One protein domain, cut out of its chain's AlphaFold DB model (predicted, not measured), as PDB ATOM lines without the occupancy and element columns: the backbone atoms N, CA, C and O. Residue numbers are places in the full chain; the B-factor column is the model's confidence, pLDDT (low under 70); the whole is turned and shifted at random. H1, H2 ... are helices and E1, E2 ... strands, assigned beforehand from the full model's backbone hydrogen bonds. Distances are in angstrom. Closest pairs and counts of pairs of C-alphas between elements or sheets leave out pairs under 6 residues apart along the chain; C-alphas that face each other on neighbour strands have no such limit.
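What this domain is: This is residues 5 to 99 and 107 to 154 of the 172 residues of an uncharacterized protein of Desulfovibrio gracilis DSM 16080 (UniProt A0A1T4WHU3). A long helix, H3, makes much of the longest dimension: it covers one face of the two-stranded ribbon E1 E2, and one of its ends meets a four-stranded sheet that stands like a wall across that end of the domain. H1 fills the corner between H3 and this wall, and H4 folds back on the far half of H3. The printed part has 143 residues with four named helices and six named strands, in the order E1 E2 H1 E3 H2 E4 E5 E6 H3 H4; the wall has the order E3 - E4 - E5 - E6, and both sheets are antiparallel. The class is mixed, helices and strands. The whole is compact, with a radius of gyration of the C-alphas of 15.3 A and spans of 44 by 39 by 25 A.

How they stand to each other: E1, residues 5 to 12, and E2, residues 20 to 28, form an antiparallel hairpin at 158 degrees, with N 7 and O 25 2.9 A apart. H3, residues 113 to 133, comes closest to E1 at the C-alphas of Val 8 and Ala 127, 5.9 A. H1, residues 43 to 49, touches H3 at a shallow tilt of 19 degrees, opposite ways, with Ala 47 and Val 120 the closest C-alphas, 6.5 A. E3, residues 54 to 56, is an edge strand and antiparallel to E4, residues 75 to 79; N 54 and O 77 are 2.9 A apart. H2, residues 66 to 69, is not on this sheet and touches no helix. E4 and E5, residues 83 to 90, form a hairpin, with N 76 and O 87 2.9 A apart. E6, residues 107 to 112, is the other edge strand, with N 86 of E5 and O 109 2.8 A apart. The sheet is only just strongly twisted, its C-alphas up to 4.1 A off the best plane. H1 and H3 are on the same face, two layers, helices on one face of a sheet; H3 stands up from it at 85 degrees. H4, residues 148 to 153, touches H3 at a steep tilt of 39 degrees, a helical hairpin, with Lys 128 and Leu 152 closest, their C-alphas 5.7 A apart. Every O i to N i+4 pair is within hydrogen-bond range in H1, H3 and H4; H2 is too short for one.

Where its parts are: E1 begins at C-alpha 5, (58.911, -42.411, -20.149), and is 22.6 A long; E2 is 26.2 A. E5 is 21.6 A and E6 16.8 A. H3, 30.6 A, begins at C-alpha 113, (54.829, -33.686, -29.958). H4 ends at C-alpha 153, (48.201, -54.284, -35.423).

The domain as a whole: The C-alphas of Glu 15 and Ala 81 are farthest apart, 47.2 A. Residues 100 to 106 are not printed, and C-alphas 99 and 107 are 18.9 A apart across the cut. The links E2 to H1 and H3 to H4 are long. Mean pLDDT of the printed part is 93.9, and no printed residue is under 70.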
ATOM      1  N   ALA A   5      58.238 -41.142 -19.907       97.62
ATOM      2  CA  ALA A   5      58.911 -42.411 -20.149       97.62
ATOM      3  C   ALA A   5      57.928 -43.556 -19.930       97.62
ATOM      4  O   ALA A   5      57.205 -43.564 -18.934       97.62
ATOM      5  N   ILE A   6      57.926 -44.515 -20.854       97.44
ATOM      6  CA  ILE A   6      57.080 -45.707 -20.794       97.44
ATOM      7  C   ILE A   6      57.974 -46.930 -20.958       97.44
ATOM      8  O   ILE A   6      58.742 -47.016 -21.918       97.44
ATOM      9  N   THR A   7      57.885 -47.859 -20.015       95.12
ATOM     10  CA  THR A   7      58.529 -49.173 -20.102       95.12
ATOM     11  C   THR A   7      57.452 -50.235 -20.154       95.12
ATOM     12  O   THR A   7      56.491 -50.155 -19.396       95.12
ATOM     13  N   VAL A   8      57.616 -51.228 -21.026       96.62
ATOM     14  CA  VAL A   8      56.707 -52.375 -21.072       96.62
ATOM     15  C   VAL A   8      57.423 -53.603 -20.549       96.62
ATOM     16  O   VAL A   8      58.537 -53.913 -20.978       96.62
ATOM     17  N   THR A   9      56.780 -54.308 -19.630       94.75
ATOM     18  CA  THR A   9      57.276 -55.569 -19.089       94.75
ATOM     19  C   THR A   9      56.270 -56.683 -19.326       94.75
ATOM     20  O   THR A   9      55.086 -56.440 -19.546       94.75
ATOM     21  N   LEU A  10      56.774 -57.913 -19.334       93.62
ATOM     22  CA  LEU A  10      55.959 -59.115 -19.327       93.62
ATOM     23  C   LEU A  10      56.048 -59.704 -17.920       93.62
ATOM     24  O   LEU A  10      57.133 -60.110 -17.499       93.62
ATOM     25  N   ALA A  11      54.929 -59.726 -17.213       91.50
ATOM     26  CA  ALA A  11      54.831 -60.259 -15.864       91.50
ATOM     27  C   ALA A  11      54.022 -61.557 -15.870       91.50
ATOM     28  O   ALA A  11      53.152 -61.750 -16.718       91.50
ATOM     29  N   LEU A  12      54.352 -62.463 -14.952       90.25
ATOM     30  CA  LEU A  12      53.634 -63.724 -14.770       90.25
ATOM     31  C   LEU A  12      52.534 -63.533 -13.734       90.25
ATOM     32  O   LEU A  12      52.726 -62.783 -12.776       90.25
ATOM     33  N   GLU A  13      51.422 -64.243 -13.890       84.25
ATOM     34  CA  GLU A  13      50.412 -64.270 -12.837       84.25
ATOM     35  C   GLU A  13      50.895 -65.084 -11.634       84.25
ATOM     36  O   GLU A  13      51.474 -66.163 -11.771       84.25
ATOM     37  N   GLU A  14      50.643 -64.570 -10.428       80.62
ATOM     38  CA  GLU A  14      51.068 -65.228  -9.187       80.62
ATOM     39  C   GLU A  14      50.345 -66.563  -8.961       80.62
ATOM     40  O   GLU A  14      50.923 -67.499  -8.404       80.62
ATOM     41  N   GLU A  15      49.090 -66.664  -9.408       84.31
ATOM     42  CA  GLU A  15      48.259 -67.864  -9.257       84.31
ATOM     43  C   GLU A  15      48.531 -68.909 -10.354       84.31
ATOM     44  O   GLU A  15      48.294 -70.102 -10.146       84.31
ATOM     45  N   SER A  16      49.069 -68.480 -11.501       84.69
ATOM     46  CA  SER A  16      49.339 -69.313 -12.674       84.69
ATOM     47  C   SER A  16      50.598 -68.827 -13.395       84.69
ATOM     48  O   SER A  16      50.549 -67.963 -14.265       84.69
ATOM     49  N   PHE A  17      51.750 -69.429 -13.083       84.25
ATOM     50  CA  PHE A  17      53.033 -69.067 -13.712       84.25
ATOM     51  C   PHE A  17      53.113 -69.377 -15.217       84.25
ATOM     52  O   PHE A  17      54.113 -69.055 -15.861       84.25
ATOM     53  N   GLU A  18      52.101 -70.050 -15.769       87.31
ATOM     54  CA  GLU A  18      51.973 -70.270 -17.207       87.31
ATOM     55  C   GLU A  18      51.294 -69.088 -17.907       87.31
ATOM     56  O   GLU A  18      51.547 -68.889 -19.099       87.31
ATOM     57  N   ASP A  19      50.490 -68.308 -17.179       90.94
ATOM     58  CA  ASP A  19      49.803 -67.121 -17.667       90.94
ATOM     59  C   ASP A  19      50.661 -65.867 -17.457       90.94
ATOM     60  O   ASP A  19      51.472 -65.768 -16.530       90.94
ATOM     61  N   ALA A  20      50.503 -64.900 -18.354       93.94
ATOM     62  CA  ALA A  20      51.252 -63.656 -18.318       93.94
ATOM     63  C   ALA A  20      50.406 -62.460 -18.739       93.94
ATOM     64  O   ALA A  20      49.422 -62.588 -19.469       93.94
ATOM     65  N   TYR A  21      50.858 -61.277 -18.348       94.00
ATOM     66  CA  TYR A  21      50.289 -60.013 -18.772       94.00
ATOM     67  C   TYR A  21      51.363 -59.007 -19.169       94.00
ATOM     68  O   TYR A  21      52.515 -59.080 -18.729       94.00
ATOM     69  N   LEU A  22      50.978 -58.056 -20.018       95.44
ATOM     70  CA  LEU A  22      51.790 -56.874 -20.270       95.44
ATOM     71  C   LEU A  22      51.510 -55.809 -19.218       95.44
ATOM     72  O   LEU A  22      50.358 -55.469 -18.968       95.44
ATOM     73  N   ASP A  23      52.576 -55.252 -18.662       93.56
ATOM     74  CA  ASP A  23      52.512 -54.126 -17.739       93.56
ATOM     75  C   ASP A  23      53.246 -52.927 -18.337       93.56
ATOM     76  O   ASP A  23      54.432 -53.004 -18.679       93.56
ATOM     77  N   PHE A  24      52.511 -51.832 -18.502       95.00
ATOM     78  CA  PHE A  24      52.998 -50.571 -19.035       95.00
ATOM     79  C   PHE A  24      53.222 -49.618 -17.862       95.00
ATOM     80  O   PHE A  24      52.282 -49.121 -17.248       95.00
ATOM     81  N   LEU A  25      54.485 -49.317 -17.591       93.62
ATOM     82  CA  LEU A  25      54.897 -48.421 -16.520       93.62
ATOM     83  C   LEU A  25      55.185 -47.039 -17.100       93.62
ATOM     84  O   LEU A  25      56.152 -46.875 -17.850       93.62
ATOM     85  N   LEU A  26      54.362 -46.049 -16.747       95.75
ATOM     86  CA  LEU A  26      54.477 -44.673 -17.230       95.75
ATOM     87  C   LEU A  26      54.926 -43.733 -16.119       95.75
ATOM     88  O   LEU A  26      54.333 -43.663 -15.045       95.75
ATOM     89  N   THR A  27      55.951 -42.945 -16.421       96.94
ATOM     90  CA  THR A  27      56.422 -41.873 -15.545       96.94
ATOM     91  C   THR A  27      56.479 -40.548 -16.287       96.94
ATOM     92  O   THR A  27      56.744 -40.502 -17.490       96.94
ATOM     93  N   VAL A  28      56.253 -39.467 -15.549       97.44
ATOM     94  CA  VAL A  28      56.453 -38.092 -16.002       97.44
ATOM     95  C   VAL A  28      57.462 -37.437 -15.072       97.44
ATOM     96  O   VAL A  28      57.325 -37.500 -13.853       97.44
ATOM     97  N   ASP A  29      58.528 -36.879 -15.645       97.31
ATOM     98  CA  ASP A  29      59.664 -36.302 -14.913       97.31
ATOM     99  C   ASP A  29      60.277 -37.260 -13.871       97.31
ATOM    100  O   ASP A  29      60.829 -36.849 -12.852       97.31
ATOM    101  N   GLY A  30      60.204 -38.567 -14.150       95.62
ATOM    102  CA  GLY A  30      60.726 -39.637 -13.295       95.62
ATOM    103  C   GLY A  30      59.796 -40.083 -12.161       95.62
ATOM    104  O   GLY A  30      60.177 -40.979 -11.410       95.62
ATOM    105  N   GLY A  31      58.598 -39.504 -12.037       94.81
ATOM    106  CA  GLY A  31      57.581 -39.910 -11.064       94.81
ATOM    107  C   GLY A  31      56.381 -40.599 -11.713       94.81
ATOM    108  O   GLY A  31      55.992 -40.260 -12.830       94.81
ATOM    109  N   TYR A  32      55.772 -41.555 -11.009       92.31
ATOM    110  CA  TYR A  32      54.461 -42.077 -11.398       92.31
ATOM    111  C   TYR A  32      53.394 -41.012 -11.139       92.31
ATOM    112  O   TYR A  32      53.349 -40.414 -10.065       92.31
ATOM    113  N   ILE A  33      52.535 -40.785 -12.128       89.38
ATOM    114  CA  ILE A  33      51.385 -39.869 -12.016       89.38
ATOM    115  C   ILE A  33      50.083 -40.607 -11.674       89.38
ATOM    116  O   ILE A  33      49.031 -39.992 -11.529       89.38
ATOM    117  N   HIS A  34      50.167 -41.928 -11.534       85.06
ATOM    118  CA  HIS A  34      49.084 -42.826 -11.172       85.06
ATOM    119  C   HIS A  34      49.557 -43.784 -10.080       85.06
ATOM    120  O   HIS A  34      50.761 -43.941  -9.863       85.06
ATOM    121  N   ASP A  35      48.617 -44.442  -9.409       86.62
ATOM    122  CA  ASP A  35      48.959 -45.561  -8.545       86.62
ATOM    123  C   ASP A  35      49.314 -46.765  -9.427       86.62
ATOM    124  O   ASP A  35      48.437 -47.379 -10.030       86.62
ATOM    125  N   SER A  36      50.602 -47.068  -9.571       80.69
ATOM    126  CA  SER A  36      51.070 -48.158 -10.432       80.69
ATOM    127  C   SER A  36      50.769 -49.552  -9.885       80.69
ATOM    128  O   SER A  36      50.976 -50.528 -10.596       80.69
ATOM    129  N   GLN A  37      50.269 -49.670  -8.651       81.62
ATOM    130  CA  GLN A  37      49.864 -50.960  -8.089       81.62
ATOM    131  C   GLN A  37      48.421 -51.323  -8.449       81.62
ATOM    132  O   GLN A  37      48.087 -52.506  -8.507       81.62
ATOM    133  N   TYR A  38      47.567 -50.324  -8.691       85.00
ATOM    134  CA  TYR A  38      46.135 -50.536  -8.922       85.00
ATOM    135  C   TYR A  38      45.644 -50.019 -10.273       85.00
ATOM    136  O   TYR A  38      44.635 -50.513 -10.778       85.00
ATOM    137  N   HIS A  39      46.332 -49.045 -10.871       91.00
ATOM    138  CA  HIS A  39      45.968 -48.498 -12.173       91.00
ATOM    139  C   HIS A  39      46.821 -49.124 -13.269       91.00
ATOM    140  O   HIS A  39      48.051 -49.085 -13.230       91.00
ATOM    141  N   TRP A  40      46.131 -49.618 -14.281       93.62
ATOM    142  CA  TRP A  40      46.686 -50.171 -15.500       93.62
ATOM    143  C   TRP A  40      46.628 -49.132 -16.601       93.62
ATOM    144  O   TRP A  40      45.768 -48.251 -16.586       93.62
ATOM    145  N   ILE A  41      47.536 -49.237 -17.564       95.12
ATOM    146  CA  ILE A  41      47.486 -48.402 -18.758       95.12
ATOM    147  C   ILE A  41      46.767 -49.162 -19.859       95.12
ATOM    148  O   ILE A  41      47.185 -50.255 -20.231       95.12
ATOM    149  N   ASP A  42      45.721 -48.551 -20.403       95.75
ATOM    150  CA  ASP A  42      45.037 -49.021 -21.598       95.75
ATOM    151  C   ASP A  42      45.903 -48.694 -22.837       95.75
ATOM    152  O   ASP A  42      46.066 -47.514 -23.191       95.75
ATOM    153  N   PRO A  43      46.469 -49.707 -23.528       95.38
ATOM    154  CA  PRO A  43      47.337 -49.470 -24.676       95.38
ATOM    155  C   PRO A  43      46.601 -48.824 -25.852       95.38
ATOM    156  O   PRO A  43      47.214 -48.082 -26.620       95.38
ATOM    157  N   VAL A  44      45.298 -49.080 -26.005       95.38
ATOM    158  CA  VAL A  44      44.466 -48.539 -27.085       95.38
ATOM    159  C   VAL A  44      44.192 -47.061 -26.850       95.38
ATOM    160  O   VAL A  44      44.375 -46.252 -27.768       95.38
ATOM    161  N   ALA A  45      43.807 -46.683 -25.631       96.31
ATOM    162  CA  ALA A  45      43.603 -45.285 -25.261       96.31
ATOM    163  C   ALA A  45      44.917 -44.491 -25.359       96.31
ATOM    164  O   ALA A  45      44.947 -43.405 -25.949       96.31
ATOM    165  N   LEU A  46      46.026 -45.067 -24.875       96.62
ATOM    166  CA  LEU A  46      47.357 -44.475 -25.001       96.62
ATOM    167  C   LEU A  46      47.750 -44.288 -26.475       96.62
ATOM    168  O   LEU A  46      48.157 -43.195 -26.868       96.62
ATOM    169  N   ALA A  47      47.586 -45.312 -27.316       96.69
ATOM    170  CA  ALA A  47      47.886 -45.222 -28.743       96.69
ATOM    171  C   ALA A  47      47.028 -44.159 -29.446       96.69
ATOM    172  O   ALA A  47      47.554 -43.346 -30.208       96.69
ATOM    173  N   SER A  48      45.726 -44.122 -29.157       96.25
ATOM    174  CA  SER A  48      44.783 -43.172 -29.761       96.25
ATOM    175  C   SER A  48      45.132 -41.723 -29.409       96.25
ATOM    176  O   SER A  48      45.125 -40.853 -30.287       96.25
ATOM    177  N   SER A  49      45.527 -41.478 -28.154       97.19
ATOM    178  CA  SER A  49      45.918 -40.152 -27.661       97.19
ATOM    179  C   SER A  49      47.136 -39.556 -28.384       97.19
ATOM    180  O   SER A  49      47.292 -38.337 -28.455       97.19
ATOM    181  N   ALA A  50      47.984 -40.400 -28.984       97.25
ATOM    182  CA  ALA A  50      49.136 -39.961 -29.771       97.25
ATOM    183  C   ALA A  50      48.779 -39.385 -31.142       97.25
ATOM    184  O   ALA A  50      49.605 -38.690 -31.728       97.25
ATOM    185  N   GLY A  51      47.567 -39.620 -31.647       93.75
ATOM    186  CA  GLY A  51      47.119 -39.069 -32.932       93.75
ATOM    187  C   GLY A  51      46.022 -38.021 -32.821       93.75
ATOM    188  O   GLY A  51      45.803 -37.279 -33.776       93.75
ATOM    189  N   HIS A  52      45.322 -37.961 -31.687       95.88
ATOM    190  CA  HIS A  52      44.058 -37.239 -31.588       95.88
ATOM    191  C   HIS A  52      43.951 -36.435 -30.295       95.88
ATOM    192  O   HIS A  52      44.440 -36.840 -29.243       95.88
ATOM    193  N   SER A  53      43.276 -35.285 -30.388       97.62
ATOM    194  CA  SER A  53      42.827 -34.532 -29.213       97.62
ATOM    195  C   SER A  53      41.493 -35.082 -28.718       97.62
ATOM    196  O   SER A  53      40.675 -35.520 -29.528       97.62
ATOM    197  N   GLY A  54      41.257 -35.029 -27.413       97.75
ATOM    198  CA  GLY A  54      40.051 -35.558 -26.785       97.75
ATOM    199  C   GLY A  54      40.304 -36.052 -25.367       97.75
ATOM    200  O   GLY A  54      41.416 -35.955 -24.853       97.75
ATOM    201  N   GLU A  55      39.261 -36.577 -24.738       98.00
ATOM    202  CA  GLU A  55      39.368 -37.246 -23.444       98.00
ATOM    203  C   GLU A  55      39.694 -38.728 -23.648       98.00
ATOM    204  O   GLU A  55      39.007 -39.420 -24.401       98.00
ATOM    205  N   PHE A  56      40.735 -39.212 -22.969       97.56
ATOM    206  CA  PHE A  56      41.172 -40.604 -23.033       97.56
ATOM    207  C   PHE A  56      41.312 -41.185 -21.628       97.56
ATOM    208  O   PHE A  56      42.054 -40.662 -20.795       97.56
ATOM    209  N   TYR A  57      40.662 -42.318 -21.378       96.44
ATOM    210  CA  TYR A  57      40.876 -43.110 -20.167       96.44
ATOM    211  C   TYR A  57      42.123 -43.979 -20.335       96.44
ATOM    212  O   TYR A  57      42.052 -45.185 -20.513       96.44
ATOM    213  N   ILE A  58      43.286 -43.322 -20.331       96.56
ATOM    214  CA  ILE A  58      44.594 -43.983 -20.445       96.56
ATOM    215  C   ILE A  58      44.849 -44.881 -19.235       96.56
ATOM    216  O   ILE A  58      45.512 -45.899 -19.368       96.56
ATOM    217  N   PHE A  59      44.316 -44.507 -18.072       95.69
ATOM    218  CA  PHE A  59      44.463 -45.246 -16.827       95.69
ATOM    219  C   PHE A  59      43.132 -45.875 -16.434       95.69
ATOM    220  O   PHE A  59      42.113 -45.184 -16.378       95.69
ATOM    221  N   THR A  60      43.155 -47.170 -16.153       95.00
ATOM    222  CA  THR A  60      41.964 -47.974 -15.872       95.00
ATOM    223  C   THR A  60      42.245 -49.010 -14.784       95.00
ATOM    224  O   THR A  60      43.374 -49.169 -14.318       95.00
ATOM    225  N   CYS A  61      41.212 -49.722 -14.342       92.31
ATOM    226  CA  CYS A  61      41.397 -50.987 -13.638       92.31
ATOM    227  C   CYS A  61      41.850 -52.077 -14.622       92.31
ATOM    228  O   CYS A  61      41.687 -51.949 -15.834       92.31
ATOM    229  N   ASN A  62      42.321 -53.215 -14.120       88.25
ATOM    230  CA  ASN A  62      42.686 -54.352 -14.965       88.25
ATOM    231  C   ASN A  62      41.501 -54.949 -15.755       88.25
ATOM    232  O   ASN A  62      41.701 -55.734 -16.672       88.25
ATOM    233  N   CYS A  63      40.258 -54.608 -15.405       89.12
ATOM    234  CA  CYS A  63      39.077 -54.959 -16.194       89.12
ATOM    235  C   CYS A  63      38.786 -53.981 -17.347       89.12
ATOM    236  O   CYS A  63      37.831 -54.212 -18.079       89.12
ATOM    237  N   GLY A  64      39.553 -52.894 -17.480       90.06
ATOM    238  CA  GLY A  64      39.326 -51.830 -18.463       90.06
ATOM    239  C   GLY A  64      38.400 -50.713 -17.999       90.06
ATOM    240  O   GLY A  64      38.374 -49.656 -18.616       90.06
ATOM    241  N   ASP A  65      37.680 -50.896 -16.891       93.75
ATOM    242  CA  ASP A  65      36.795 -49.866 -16.353       93.75
ATOM    243  C   ASP A  65      37.578 -48.886 -15.448       93.75
ATOM    244  O   ASP A  65      38.096 -49.297 -14.400       93.75
ATOM    245  N   PRO A  66      37.690 -47.593 -15.805       94.38
ATOM    246  CA  PRO A  66      38.319 -46.578 -14.957       94.38
ATOM    247  C   PRO A  66      37.542 -46.326 -13.653       94.38
ATOM    248  O   PRO A  66      38.148 -46.030 -12.618       94.38
ATOM    249  N   GLY A  67      36.221 -46.524 -13.653       93.69
ATOM    250  CA  GLY A  67      35.373 -46.317 -12.482       93.69
ATOM    251  C   GLY A  67      35.691 -47.276 -11.333       93.69
ATOM    252  O   GLY A  67      35.599 -46.886 -10.169       93.69
ATOM    253  N   CYS A  68      36.157 -48.496 -11.631       93.12
ATOM    254  CA  CYS A  68      36.564 -49.473 -10.612       93.12
ATOM    255  C   CYS A  68      37.709 -48.985  -9.710       93.12
ATOM    256  O   CYS A  68      37.845 -49.476  -8.591       93.12
ATOM    257  N   VAL A  69      38.524 -48.041 -10.185       93.25
ATOM    258  CA  VAL A  69      39.630 -47.427  -9.430       93.25
ATOM    259  C   VAL A  69      39.363 -45.948  -9.123       93.25
ATOM    260  O   VAL A  69      40.275 -45.183  -8.818       93.25
ATOM    261  N   GLY A  70      38.097 -45.524  -9.196       93.69
ATOM    262  CA  GLY A  70      37.677 -44.169  -8.841       93.69
ATOM    263  C   GLY A  70      38.070 -43.091  -9.853       93.69
ATOM    264  O   GLY A  70      38.063 -41.907  -9.519       93.69
ATOM    265  N   ILE A  71      38.451 -43.470 -11.076       94.75
ATOM    266  CA  ILE A  71      38.762 -42.521 -12.148       94.75
ATOM    267  C   ILE A  71      37.451 -42.179 -12.861       94.75
ATOM    268  O   ILE A  71      36.922 -42.960 -13.649       94.75
ATOM    269  N   ASP A  72      36.914 -40.996 -12.577       93.69
ATOM    270  CA  ASP A  72      35.672 -40.474 -13.169       93.69
ATOM    271  C   ASP A  72      35.923 -39.593 -14.407       93.69
ATOM    272  O   ASP A  72      35.020 -39.387 -15.218       93.69
ATOM    273  N   ARG A  73      37.149 -39.087 -14.577       94.31
ATOM    274  CA  ARG A  73      37.561 -38.208 -15.680       94.31
ATOM    275  C   ARG A  73      38.825 -38.733 -16.339       94.31
ATOM    276  O   ARG A  73      39.788 -39.078 -15.654       94.31
ATOM    277  N   GLY A  74      38.816 -38.770 -17.666       96.19
ATOM    278  CA  GLY A  74      39.972 -39.162 -18.453       96.19
ATOM    279  C   GLY A  74      41.025 -38.056 -18.520       96.19
ATOM    280  O   GLY A  74      40.838 -36.925 -18.066       96.19
ATOM    281  N   VAL A  75      42.153 -38.383 -19.140       98.12
ATOM    282  CA  VAL A  75      43.169 -37.400 -19.502       98.12
ATOM    283  C   VAL A  75      42.659 -36.614 -20.704       98.12
ATOM    284  O   VAL A  75      42.423 -37.181 -21.772       98.12
ATOM    285  N   MET A  76      42.505 -35.302 -20.550       98.56
ATOM    286  CA  MET A  76      42.179 -34.418 -21.663       98.56
ATOM    287  C   MET A  76      43.453 -34.097 -22.444       98.56
ATOM    288  O   MET A  76      44.341 -33.415 -21.939       98.56
ATOM    289  N   VAL A  77      43.532 -34.570 -23.681       98.62
ATOM    290  CA  VAL A  77      44.693 -34.426 -24.561       98.62
ATOM    291  C   VAL A  77      44.411 -33.375 -25.626       98.62
ATOM    292  O   VAL A  77      43.408 -33.445 -26.331       98.62
ATOM    293  N   THR A  78      45.314 -32.406 -25.768       98.50
ATOM    294  CA  THR A  78      45.251 -31.359 -26.797       98.50
ATOM    295  C   THR A  78      46.520 -31.372 -27.636       98.50
ATOM    296  O   THR A  78      47.622 -31.303 -27.098       98.50
ATOM    297  N   HIS A  79      46.373 -31.439 -28.959       97.94
ATOM    298  CA  HIS A  79      47.483 -31.381 -29.911       97.94
ATOM    299  C   HIS A  79      47.694 -29.948 -30.398       97.94
ATOM    300  O   HIS A  79      46.820 -29.364 -31.042       97.94
ATOM    301  N   GLY A  80      48.869 -29.399 -30.112       95.94
ATOM    302  CA  GLY A  80      49.396 -28.188 -30.729       95.94
ATOM    303  C   GLY A  80      50.253 -28.497 -31.960       95.94
ATOM    304  O   GLY A  80      50.365 -29.641 -32.406       95.94
ATOM    305  N   ALA A  81      50.879 -27.459 -32.524       94.06
ATOM    306  CA  ALA A  81      51.818 -27.629 -33.635       94.06
ATOM    307  C   ALA A  81      53.035 -28.471 -33.210       94.06
ATOM    308  O   ALA A  81      53.313 -29.491 -33.843       94.06
ATOM    309  N   ASP A  82      53.664 -28.086 -32.095       96.81
ATOM    310  CA  ASP A  82      54.939 -28.644 -31.619       96.81
ATOM    311  C   ASP A  82      54.828 -29.364 -30.262       96.81
ATOM    312  O   ASP A  82      55.798 -29.954 -29.782       96.81
ATOM    313  N   GLU A  83      53.651 -29.344 -29.633       97.88
ATOM    314  CA  GLU A  83      53.432 -29.936 -28.312       97.88
ATOM    315  C   GLU A  83      52.120 -30.716 -28.212       97.88
ATOM    316  O   GLU A  83      51.172 -30.490 -28.966       97.88
ATOM    317  N   ILE A  84      52.076 -31.625 -27.245       98.38
ATOM    318  CA  ILE A  84      50.871 -32.289 -26.763       98.38
ATOM    319  C   ILE A  84      50.704 -31.911 -25.295       98.38
ATOM    320  O   ILE A  84      51.637 -32.063 -24.505       98.38
ATOM    321  N   VAL A  85      49.516 -31.437 -24.937       98.62
ATOM    322  CA  VAL A  85      49.169 -31.057 -23.565       98.62
ATOM    323  C   VAL A  85      48.205 -32.082 -22.995       98.62
ATOM    324  O   VAL A  85      47.159 -32.348 -23.587       98.62
ATOM    325  N   TRP A  86      48.554 -32.651 -21.848       98.56
ATOM    326  CA  TRP A  86      47.657 -33.445 -21.019       98.56
ATOM    327  C   TRP A  86      47.136 -32.584 -19.878       98.56
ATOM    328  O   TRP A  86      47.927 -32.012 -19.133       98.56
ATOM    329  N   ARG A  87      45.819 -32.550 -19.698       98.44
ATOM    330  CA  ARG A  87      45.169 -31.968 -18.525       98.44
ATOM    331  C   ARG A  87      44.400 -33.050 -17.778       98.44
ATOM    332  O   ARG A  87      43.590 -33.755 -18.377       98.44
ATOM    333  N   LEU A  88      44.664 -33.185 -16.485       96.69
ATOM    334  CA  LEU A  88      44.072 -34.215 -15.630       96.69
ATOM    335  C   LEU A  88      43.960 -33.729 -14.179       96.69
ATOM    336  O   LEU A  88      44.622 -32.770 -13.787       96.69
ATOM    337  N   ARG A  89      43.119 -34.390 -13.380       94.94
ATOM    338  CA  ARG A  89      42.973 -34.122 -11.942       94.94
ATOM    339  C   ARG A  89      43.930 -35.002 -11.140       94.94
ATOM    340  O   ARG A  89      44.060 -36.187 -11.431       94.94
ATOM    341  N   MET A  90      44.528 -34.434 -10.098       93.88
ATOM    342  CA  MET A  90      45.236 -35.172  -9.053       93.88
ATOM    343  C   MET A  90      44.415 -35.145  -7.751       93.88
ATOM    344  O   MET A  90      43.945 -34.067  -7.388       93.88
ATOM    345  N   PRO A  91      44.226 -36.283  -7.054       92.69
ATOM    346  CA  PRO A  91      44.564 -37.623  -7.528       92.69
ATOM    347  C   PRO A  91      43.658 -38.006  -8.708       92.69
ATOM    348  O   PRO A  91      42.539 -37.500  -8.837       92.69
ATOM    349  N   MET A  92      44.151 -38.888  -9.580       91.56
ATOM    350  CA  MET A  92      43.358 -39.335 -10.729       91.56
ATOM    351  C   MET A  92      42.146 -40.158 -10.285       91.56
ATOM    352  O   MET A  92      41.035 -39.906 -10.743       91.56
ATOM    353  N   GLY A  93      42.378 -41.116  -9.383       91.81
ATOM    354  CA  GLY A  93      41.354 -41.975  -8.801       91.81
ATOM    355  C   GLY A  93      40.977 -41.520  -7.393       91.81
ATOM    356  O   GLY A  93      41.858 -41.186  -6.596       91.81
ATOM    357  N   TRP A  94      39.680 -41.497  -7.092       93.19
ATOM    358  CA  TRP A  94      39.147 -41.258  -5.750       93.19
ATOM    359  C   TRP A  94      37.828 -42.022  -5.554       93.19
ATOM    360  O   TRP A  94      37.067 -42.132  -6.518       93.19
ATOM    361  N   PRO A  95      37.522 -42.551  -4.352       90.75
ATOM    362  CA  PRO A  95      36.230 -43.183  -4.090       90.75
ATOM    363  C   PRO A  95      35.064 -42.253  -4.454       90.75
ATOM    364  O   PRO A  95      35.026 -41.100  -4.028       90.75
ATOM    365  N   ALA A  96      34.118 -42.745  -5.256       85.50
ATOM    366  CA  ALA A  96      33.056 -41.919  -5.835       85.50
ATOM    367  C   ALA A  96      32.064 -41.387  -4.785       85.50
ATOM    368  O   ALA A  96      31.417 -40.363  -4.999       85.50
ATOM    369  N   GLU A  97      31.933 -42.086  -3.657       88.44
ATOM    370  CA  GLU A  97      31.063 -41.718  -2.542       88.44
ATOM    371  C   GLU A  97      31.705 -40.713  -1.572       88.44
ATOM    372  O   GLU A  97      31.028 -40.229  -0.662       88.44
ATOM    373  N   GLU A  98      32.991 -40.400  -1.745       91.69
ATOM    374  CA  GLU A  98      33.738 -39.493  -0.879       91.69
ATOM    375  C   GLU A  98      33.928 -38.120  -1.530       91.69
ATOM    376  O   GLU A  98      34.104 -37.984  -2.742       91.69
ATOM    377  N   GLU A  99      33.927 -37.070  -0.707       92.38
ATOM    378  CA  GLU A  99      34.339 -35.749  -1.172       92.38
ATOM    379  C   GLU A  99      35.817 -35.785  -1.569       92.38
ATOM    380  O   GLU A  99      36.646 -36.415  -0.904       92.38
ATOM    381  N   VAL A 107      46.212 -30.512 -13.112       96.94
ATOM    382  CA  VAL A 107      47.593 -30.385 -13.576       96.94
ATOM    383  C   VAL A 107      47.621 -30.373 -15.096       96.94
ATOM    384  O   VAL A 107      46.835 -31.067 -15.746       96.94
ATOM    385  N   GLU A 108      48.551 -29.602 -15.653       98.06
ATOM    386  CA  GLU A 108      48.859 -29.588 -17.080       98.06
ATOM    387  C   GLU A 108      50.284 -30.094 -17.297       98.06
ATOM    388  O   GLU A 108      51.233 -29.628 -16.663       98.06
ATOM    389  N   LEU A 109      50.424 -31.076 -18.184       98.38
ATOM    390  CA  LEU A 109      51.695 -31.679 -18.560       98.38
ATOM    391  C   LEU A 109      51.914 -31.450 -20.050       98.38
ATOM    392  O   LEU A 109      51.048 -31.747 -20.869       98.38
ATOM    393  N   HIS A 110      53.082 -30.925 -20.394       98.50
ATOM    394  CA  HIS A 110      53.427 -30.499 -21.742       98.50
ATOM    395  C   HIS A 110      54.538 -31.375 -22.293       98.50
ATOM    396  O   HIS A 110      55.648 -31.389 -21.751       98.50
ATOM    397  N   PHE A 111      54.280 -32.041 -23.410       98.31
ATOM    398  CA  PHE A 111      55.230 -32.931 -24.066       98.31
ATOM    399  C   PHE A 111      55.585 -32.399 -25.453       98.31
ATOM    400  O   PHE A 111      54.684 -31.957 -26.168       98.31
ATOM    401  N   PRO A 112      56.854 -32.467 -25.895       98.19
ATOM    402  CA  PRO A 112      57.171 -32.218 -27.296       98.19
ATOM    403  C   PRO A 112      56.443 -33.260 -28.146       98.19
ATOM    404  O   PRO A 112      56.513 -34.455 -27.851       98.19
ATOM    405  N   ARG A 113      55.737 -32.821 -29.190       96.56
ATOM    406  CA  ARG A 113      54.829 -33.686 -29.958       96.56
ATOM    407  C   ARG A 113      55.536 -34.918 -30.522       96.56
ATOM    408  O   ARG A 113      55.076 -36.039 -30.315       96.56
ATOM    409  N   ASP A 114      56.669 -34.708 -31.184       96.50
ATOM    410  CA  ASP A 114      57.440 -35.792 -31.794       96.50
ATOM    411  C   ASP A 114      57.989 -36.757 -30.738       96.50
ATOM    412  O   ASP A 114      58.003 -37.968 -30.948       96.50
ATOM    413  N   GLU A 115      58.417 -36.246 -29.581       97.50
ATOM    414  CA  GLU A 115      58.921 -37.081 -28.488       97.50
ATOM    415  C   GLU A 115      57.807 -37.954 -27.906       97.50
ATOM    416  O   GLU A 115      57.990 -39.162 -27.768       97.50
ATOM    417  N   TYR A 116      56.630 -37.380 -27.651       98.06
ATOM    418  CA  TYR A 116      55.468 -38.117 -27.163       98.06
ATOM    419  C   TYR A 116      55.073 -39.261 -28.106       98.06
ATOM    420  O   TYR A 116      54.961 -40.411 -27.678       98.06
ATOM    421  N   VAL A 117      54.915 -38.964 -29.402       97.12
ATOM    422  CA  VAL A 117      54.536 -39.968 -30.409       97.12
ATOM    423  C   VAL A 117      55.591 -41.072 -30.491       97.12
ATOM    424  O   VAL A 117      55.243 -42.253 -30.485       97.12
ATOM    425  N   ASN A 118      56.876 -40.708 -30.494       97.62
ATOM    426  CA  ASN A 118      57.971 -41.677 -30.533       97.62
ATOM    427  C   ASN A 118      58.018 -42.567 -29.284       97.62
ATOM    428  O   ASN A 118      58.320 -43.756 -29.403       97.62
ATOM    429  N   ILE A 119      57.721 -42.027 -28.098       98.25
ATOM    430  CA  ILE A 119      57.677 -42.798 -26.848       98.25
ATOM    431  C   ILE A 119      56.521 -43.797 -26.873       98.25
ATOM    432  O   ILE A 119      56.737 -44.970 -26.568       98.25
ATOM    433  N   VAL A 120      55.322 -43.362 -27.276       98.12
ATOM    434  CA  VAL A 120      54.154 -44.249 -27.387       98.12
ATOM    435  C   VAL A 120      54.413 -45.352 -28.411       98.12
ATOM    436  O   VAL A 120      54.238 -46.529 -28.100       98.12
ATOM    437  N   GLU A 121      54.911 -45.011 -29.602       97.69
ATOM    438  CA  GLU A 121      55.243 -46.009 -30.626       97.69
ATOM    439  C   GLU A 121      56.325 -46.981 -30.130       97.69
ATOM    440  O   GLU A 121      56.193 -48.192 -30.294       97.69
ATOM    441  N   SER A 122      57.362 -46.485 -29.451       98.12
ATOM    442  CA  SER A 122      58.417 -47.334 -28.884       98.12
ATOM    443  C   SER A 122      57.877 -48.302 -27.831       98.12
ATOM    444  O   SER A 122      58.268 -49.471 -27.833       98.12
ATOM    445  N   ALA A 123      56.964 -47.857 -26.964       98.00
ATOM    446  CA  ALA A 123      56.309 -48.718 -25.986       98.00
ATOM    447  C   ALA A 123      55.472 -49.811 -26.673       98.00
ATOM    448  O   ALA A 123      55.604 -50.990 -26.342       98.00
ATOM    449  N   LEU A 124      54.692 -49.458 -27.700       97.69
ATOM    450  CA  LEU A 124      53.940 -50.437 -28.490       97.69
ATOM    451  C   LEU A 124      54.865 -51.446 -29.185       97.69
ATOM    452  O   LEU A 124      54.566 -52.636 -29.217       97.69
ATOM    453  N   GLN A 125      56.010 -51.018 -29.722       97.69
ATOM    454  CA  GLN A 125      56.973 -51.943 -30.328       97.69
ATOM    455  C   GLN A 125      57.621 -52.876 -29.295       97.69
ATOM    456  O   GLN A 125      57.799 -54.060 -29.588       97.69
ATOM    457  N   GLN A 126      57.920 -52.388 -28.087       97.62
ATOM    458  CA  GLN A 126      58.387 -53.231 -26.980       97.62
ATOM    459  C   GLN A 126      57.336 -54.284 -26.609       97.62
ATOM    460  O   GLN A 126      57.656 -55.472 -26.579       97.62
ATOM    461  N   ALA A 127      56.078 -53.872 -26.429       97.56
ATOM    462  CA  ALA A 127      54.953 -54.771 -26.178       97.56
ATOM    463  C   ALA A 127      54.853 -55.867 -27.253       97.56
ATOM    464  O   ALA A 127      54.883 -57.059 -26.949       97.56
ATOM    465  N   LYS A 128      54.840 -55.479 -28.533       97.62
ATOM    466  CA  LYS A 128      54.790 -56.418 -29.668       97.62
ATOM    467  C   LYS A 128      55.967 -57.390 -29.676       97.62
ATOM    468  O   LYS A 128      55.789 -58.558 -30.021       97.62
ATOM    469  N   ALA A 129      57.170 -56.928 -29.339       96.94
ATOM    470  CA  ALA A 129      58.344 -57.786 -29.262       96.94
ATOM    471  C   ALA A 129      58.192 -58.835 -28.149       96.94
ATOM    472  O   ALA A 129      58.400 -60.020 -28.413       96.94
ATOM    473  N   LEU A 130      57.763 -58.424 -26.951       96.38
ATOM    474  CA  LEU A 130      57.510 -59.331 -25.824       96.38
ATOM    475  C   LEU A 130      56.498 -60.418 -26.202       96.38
ATOM    476  O   LEU A 130      56.782 -61.606 -26.055       96.38
ATOM    477  N   VAL A 131      55.369 -60.024 -26.792       94.62
ATOM    478  CA  VAL A 131      54.310 -60.958 -27.198       94.62
ATOM    479  C   VAL A 131      54.771 -61.927 -28.290       94.62
ATOM    480  O   VAL A 131      54.519 -63.127 -28.203       94.62
ATOM    481  N   ARG A 132      55.518 -61.461 -29.302       93.88
ATOM    482  CA  ARG A 132      56.051 -62.334 -30.371       93.88
ATOM    483  C   ARG A 132      57.018 -63.398 -29.859       93.88
ATOM    484  O   ARG A 132      57.154 -64.454 -30.490       93.88
ATOM    485  N   HIS A 133      57.717 -63.116 -28.764       91.38
ATOM    486  CA  HIS A 133      58.699 -64.012 -28.159       91.38
ATOM    487  C   HIS A 133      58.143 -64.833 -26.993       91.38
ATOM    488  O   HIS A 133      58.848 -65.709 -26.493       91.38
ATOM    489  N   TRP A 134      56.880 -64.631 -26.616       90.00
ATOM    490  CA  TRP A 134      56.193 -65.478 -25.651       90.00
ATOM    491  C   TRP A 134      56.002 -66.901 -26.202       90.00
ATOM    492  O   TRP A 134      55.687 -67.100 -27.382       90.00
ATOM    493  N   ARG A 135      56.286 -67.910 -25.371       87.88
ATOM    494  CA  ARG A 135      56.300 -69.338 -25.756       87.88
ATOM    495  C   ARG A 135      55.639 -70.260 -24.725       87.88
ATOM    496  O   ARG A 135      55.697 -71.474 -24.900       87.88
ATOM    497  N   SER A 136      55.053 -69.707 -23.666       86.50
ATOM    498  CA  SER A 136      54.326 -70.490 -22.663       86.50
ATOM    499  C   SER A 136      53.032 -71.067 -23.251       86.50
ATOM    500  O   SER A 136      52.464 -70.448 -24.155       86.50
ATOM    501  N   PRO A 137      52.549 -72.224 -22.759       86.19
ATOM    502  CA  PRO A 137      51.227 -72.736 -23.113       86.19
ATOM    503  C   PRO A 137      50.059 -71.940 -22.506       86.19
ATOM    504  O   PRO A 137      48.928 -72.130 -22.955       86.19
ATOM    505  N   GLY A 138      50.305 -71.088 -21.504       87.75
ATOM    506  CA  GLY A 138      49.258 -70.297 -20.857       87.75
ATOM    507  C   GLY A 138      48.796 -69.081 -21.664       87.75
ATOM    508  O   GLY A 138      49.282 -68.777 -22.761       87.75
ATOM    509  N   ARG A 139      47.804 -68.387 -21.113       91.06
ATOM    510  CA  ARG A 139      47.185 -67.192 -21.682       91.06
ATOM    511  C   ARG A 139      48.116 -65.993 -21.541       91.06
ATOM    512  O   ARG A 139      48.899 -65.875 -20.603       91.06
ATOM    513  N   LEU A 140      48.001 -65.081 -22.494       93.56
ATOM    514  CA  LEU A 140      48.671 -63.793 -22.461       93.56
ATOM    515  C   LEU A 140      47.613 -62.700 -22.521       93.56
ATOM    516  O   LEU A 140      46.858 -62.639 -23.492       93.56
ATOM    517  N   TRP A 141      47.579 -61.844 -21.508       93.62
ATOM    518  CA  TRP A 141      46.688 -60.695 -21.449       93.62
ATOM    519  C   TRP A 141      47.450 -59.416 -21.835       93.62
ATOM    520  O   TRP A 141      48.306 -58.951 -21.082       93.62
ATOM    521  N   PRO A 142      47.213 -58.847 -23.031       93.19
ATOM    522  CA  PRO A 142      47.954 -57.676 -23.497       93.19
ATOM    523  C   PRO A 142      47.382 -56.345 -22.984       93.19
ATOM    524  O   PRO A 142      48.015 -55.311 -23.185       93.19
ATOM    525  N   GLY A 143      46.195 -56.364 -22.375       91.69
ATOM    526  CA  GLY A 143      45.482 -55.187 -21.899       91.69
ATOM    527  C   GLY A 143      43.962 -55.384 -21.927       91.69
ATOM    528  O   GLY A 143      43.476 -56.401 -22.439       91.69
ATOM    529  N   PRO A 144      43.201 -54.429 -21.371       86.62
ATOM    530  CA  PRO A 144      41.744 -54.488 -21.366       86.62
ATOM    531  C   PRO A 144      41.186 -54.417 -22.789       86.62
ATOM    532  O   PRO A 144      41.687 -53.648 -23.605       86.62
ATOM    533  N   ASP A 145      40.172 -55.240 -23.076       80.81
ATOM    534  CA  ASP A 145      39.485 -55.320 -24.375       80.81
ATOM    535  C   ASP A 145      40.430 -55.397 -25.598       80.81
ATOM    536  O   ASP A 145      40.104 -54.934 -26.688       80.81
ATOM    537  N   LEU A 146      41.612 -56.001 -25.420       91.25
ATOM    538  CA  LEU A 146      42.650 -56.086 -26.443       91.25
ATOM    539  C   LEU A 146      43.085 -57.538 -26.650       91.25
ATOM    540  O   LEU A 146      43.522 -58.216 -25.720       91.25
ATOM    541  N   SER A 147      43.009 -58.024 -27.886       93.44
ATOM    542  CA  SER A 147      43.627 -59.295 -28.280       93.44
ATOM    543  C   SER A 147      45.106 -59.128 -28.644       93.44
ATOM    544  O   SER A 147      45.604 -58.031 -28.908       93.44
ATOM    545  N   VAL A 148      45.836 -60.246 -28.695       94.38
ATOM    546  CA  VAL A 148      47.231 -60.261 -29.161       94.38
ATOM    547  C   VAL A 148      47.322 -59.783 -30.611       94.38
ATOM    548  O   VAL A 148      48.211 -59.004 -30.951       94.38
ATOM    549  N   GLU A 149      46.404 -60.216 -31.469       94.31
ATOM    550  CA  GLU A 149      46.343 -59.816 -32.872       94.31
ATOM    551  C   GLU A 149      46.113 -58.306 -33.016       94.31
ATOM    552  O   GLU A 149      46.802 -57.652 -33.805       94.31
ATOM    553  N   GLU A 150      45.202 -57.742 -32.221       94.69
ATOM    554  CA  GLU A 150      44.937 -56.302 -32.202       94.69
ATOM    555  C   GLU A 150      46.138 -55.516 -31.675       94.69
ATOM    556  O   GLU A 150      46.529 -54.534 -32.305       94.69
ATOM    557  N   LEU A 151      46.805 -55.976 -30.608       95.81
ATOM    558  CA  LEU A 151      48.054 -55.366 -30.135       95.81
ATOM    559  C   LEU A 151      49.126 -55.355 -31.236       95.81
ATOM    560  O   LEU A 151      49.836 -54.362 -31.420       95.81
ATOM    561  N   LEU A 152      49.269 -56.455 -31.980       95.94
ATOM    562  CA  LEU A 152      50.240 -56.555 -33.071       95.94
ATOM    563  C   LEU A 152      49.935 -55.581 -34.217       95.94
ATOM    564  O   LEU A 152      50.875 -55.122 -34.878       95.94
ATOM    565  N   ALA A 153      48.660 -55.250 -34.430       95.06
ATOM    566  CA  ALA A 153      48.201 -54.284 -35.423       95.06
ATOM    567  C   ALA A 153      48.204 -52.826 -34.924       95.06
ATOM    568  O   ALA A 153      48.288 -51.915 -35.747       95.06
ATOM    569  N   LEU A 154      48.143 -52.597 -33.608       94.50
ATOM    570  CA  LEU A 154      48.007 -51.278 -32.987       94.50
ATOM    571  C   LEU A 154      49.204 -50.367 -33.293       94.50
ATOM    572  O   LEU A 154      50.353 -50.776 -33.145       94.50
TER     573      LEU A 154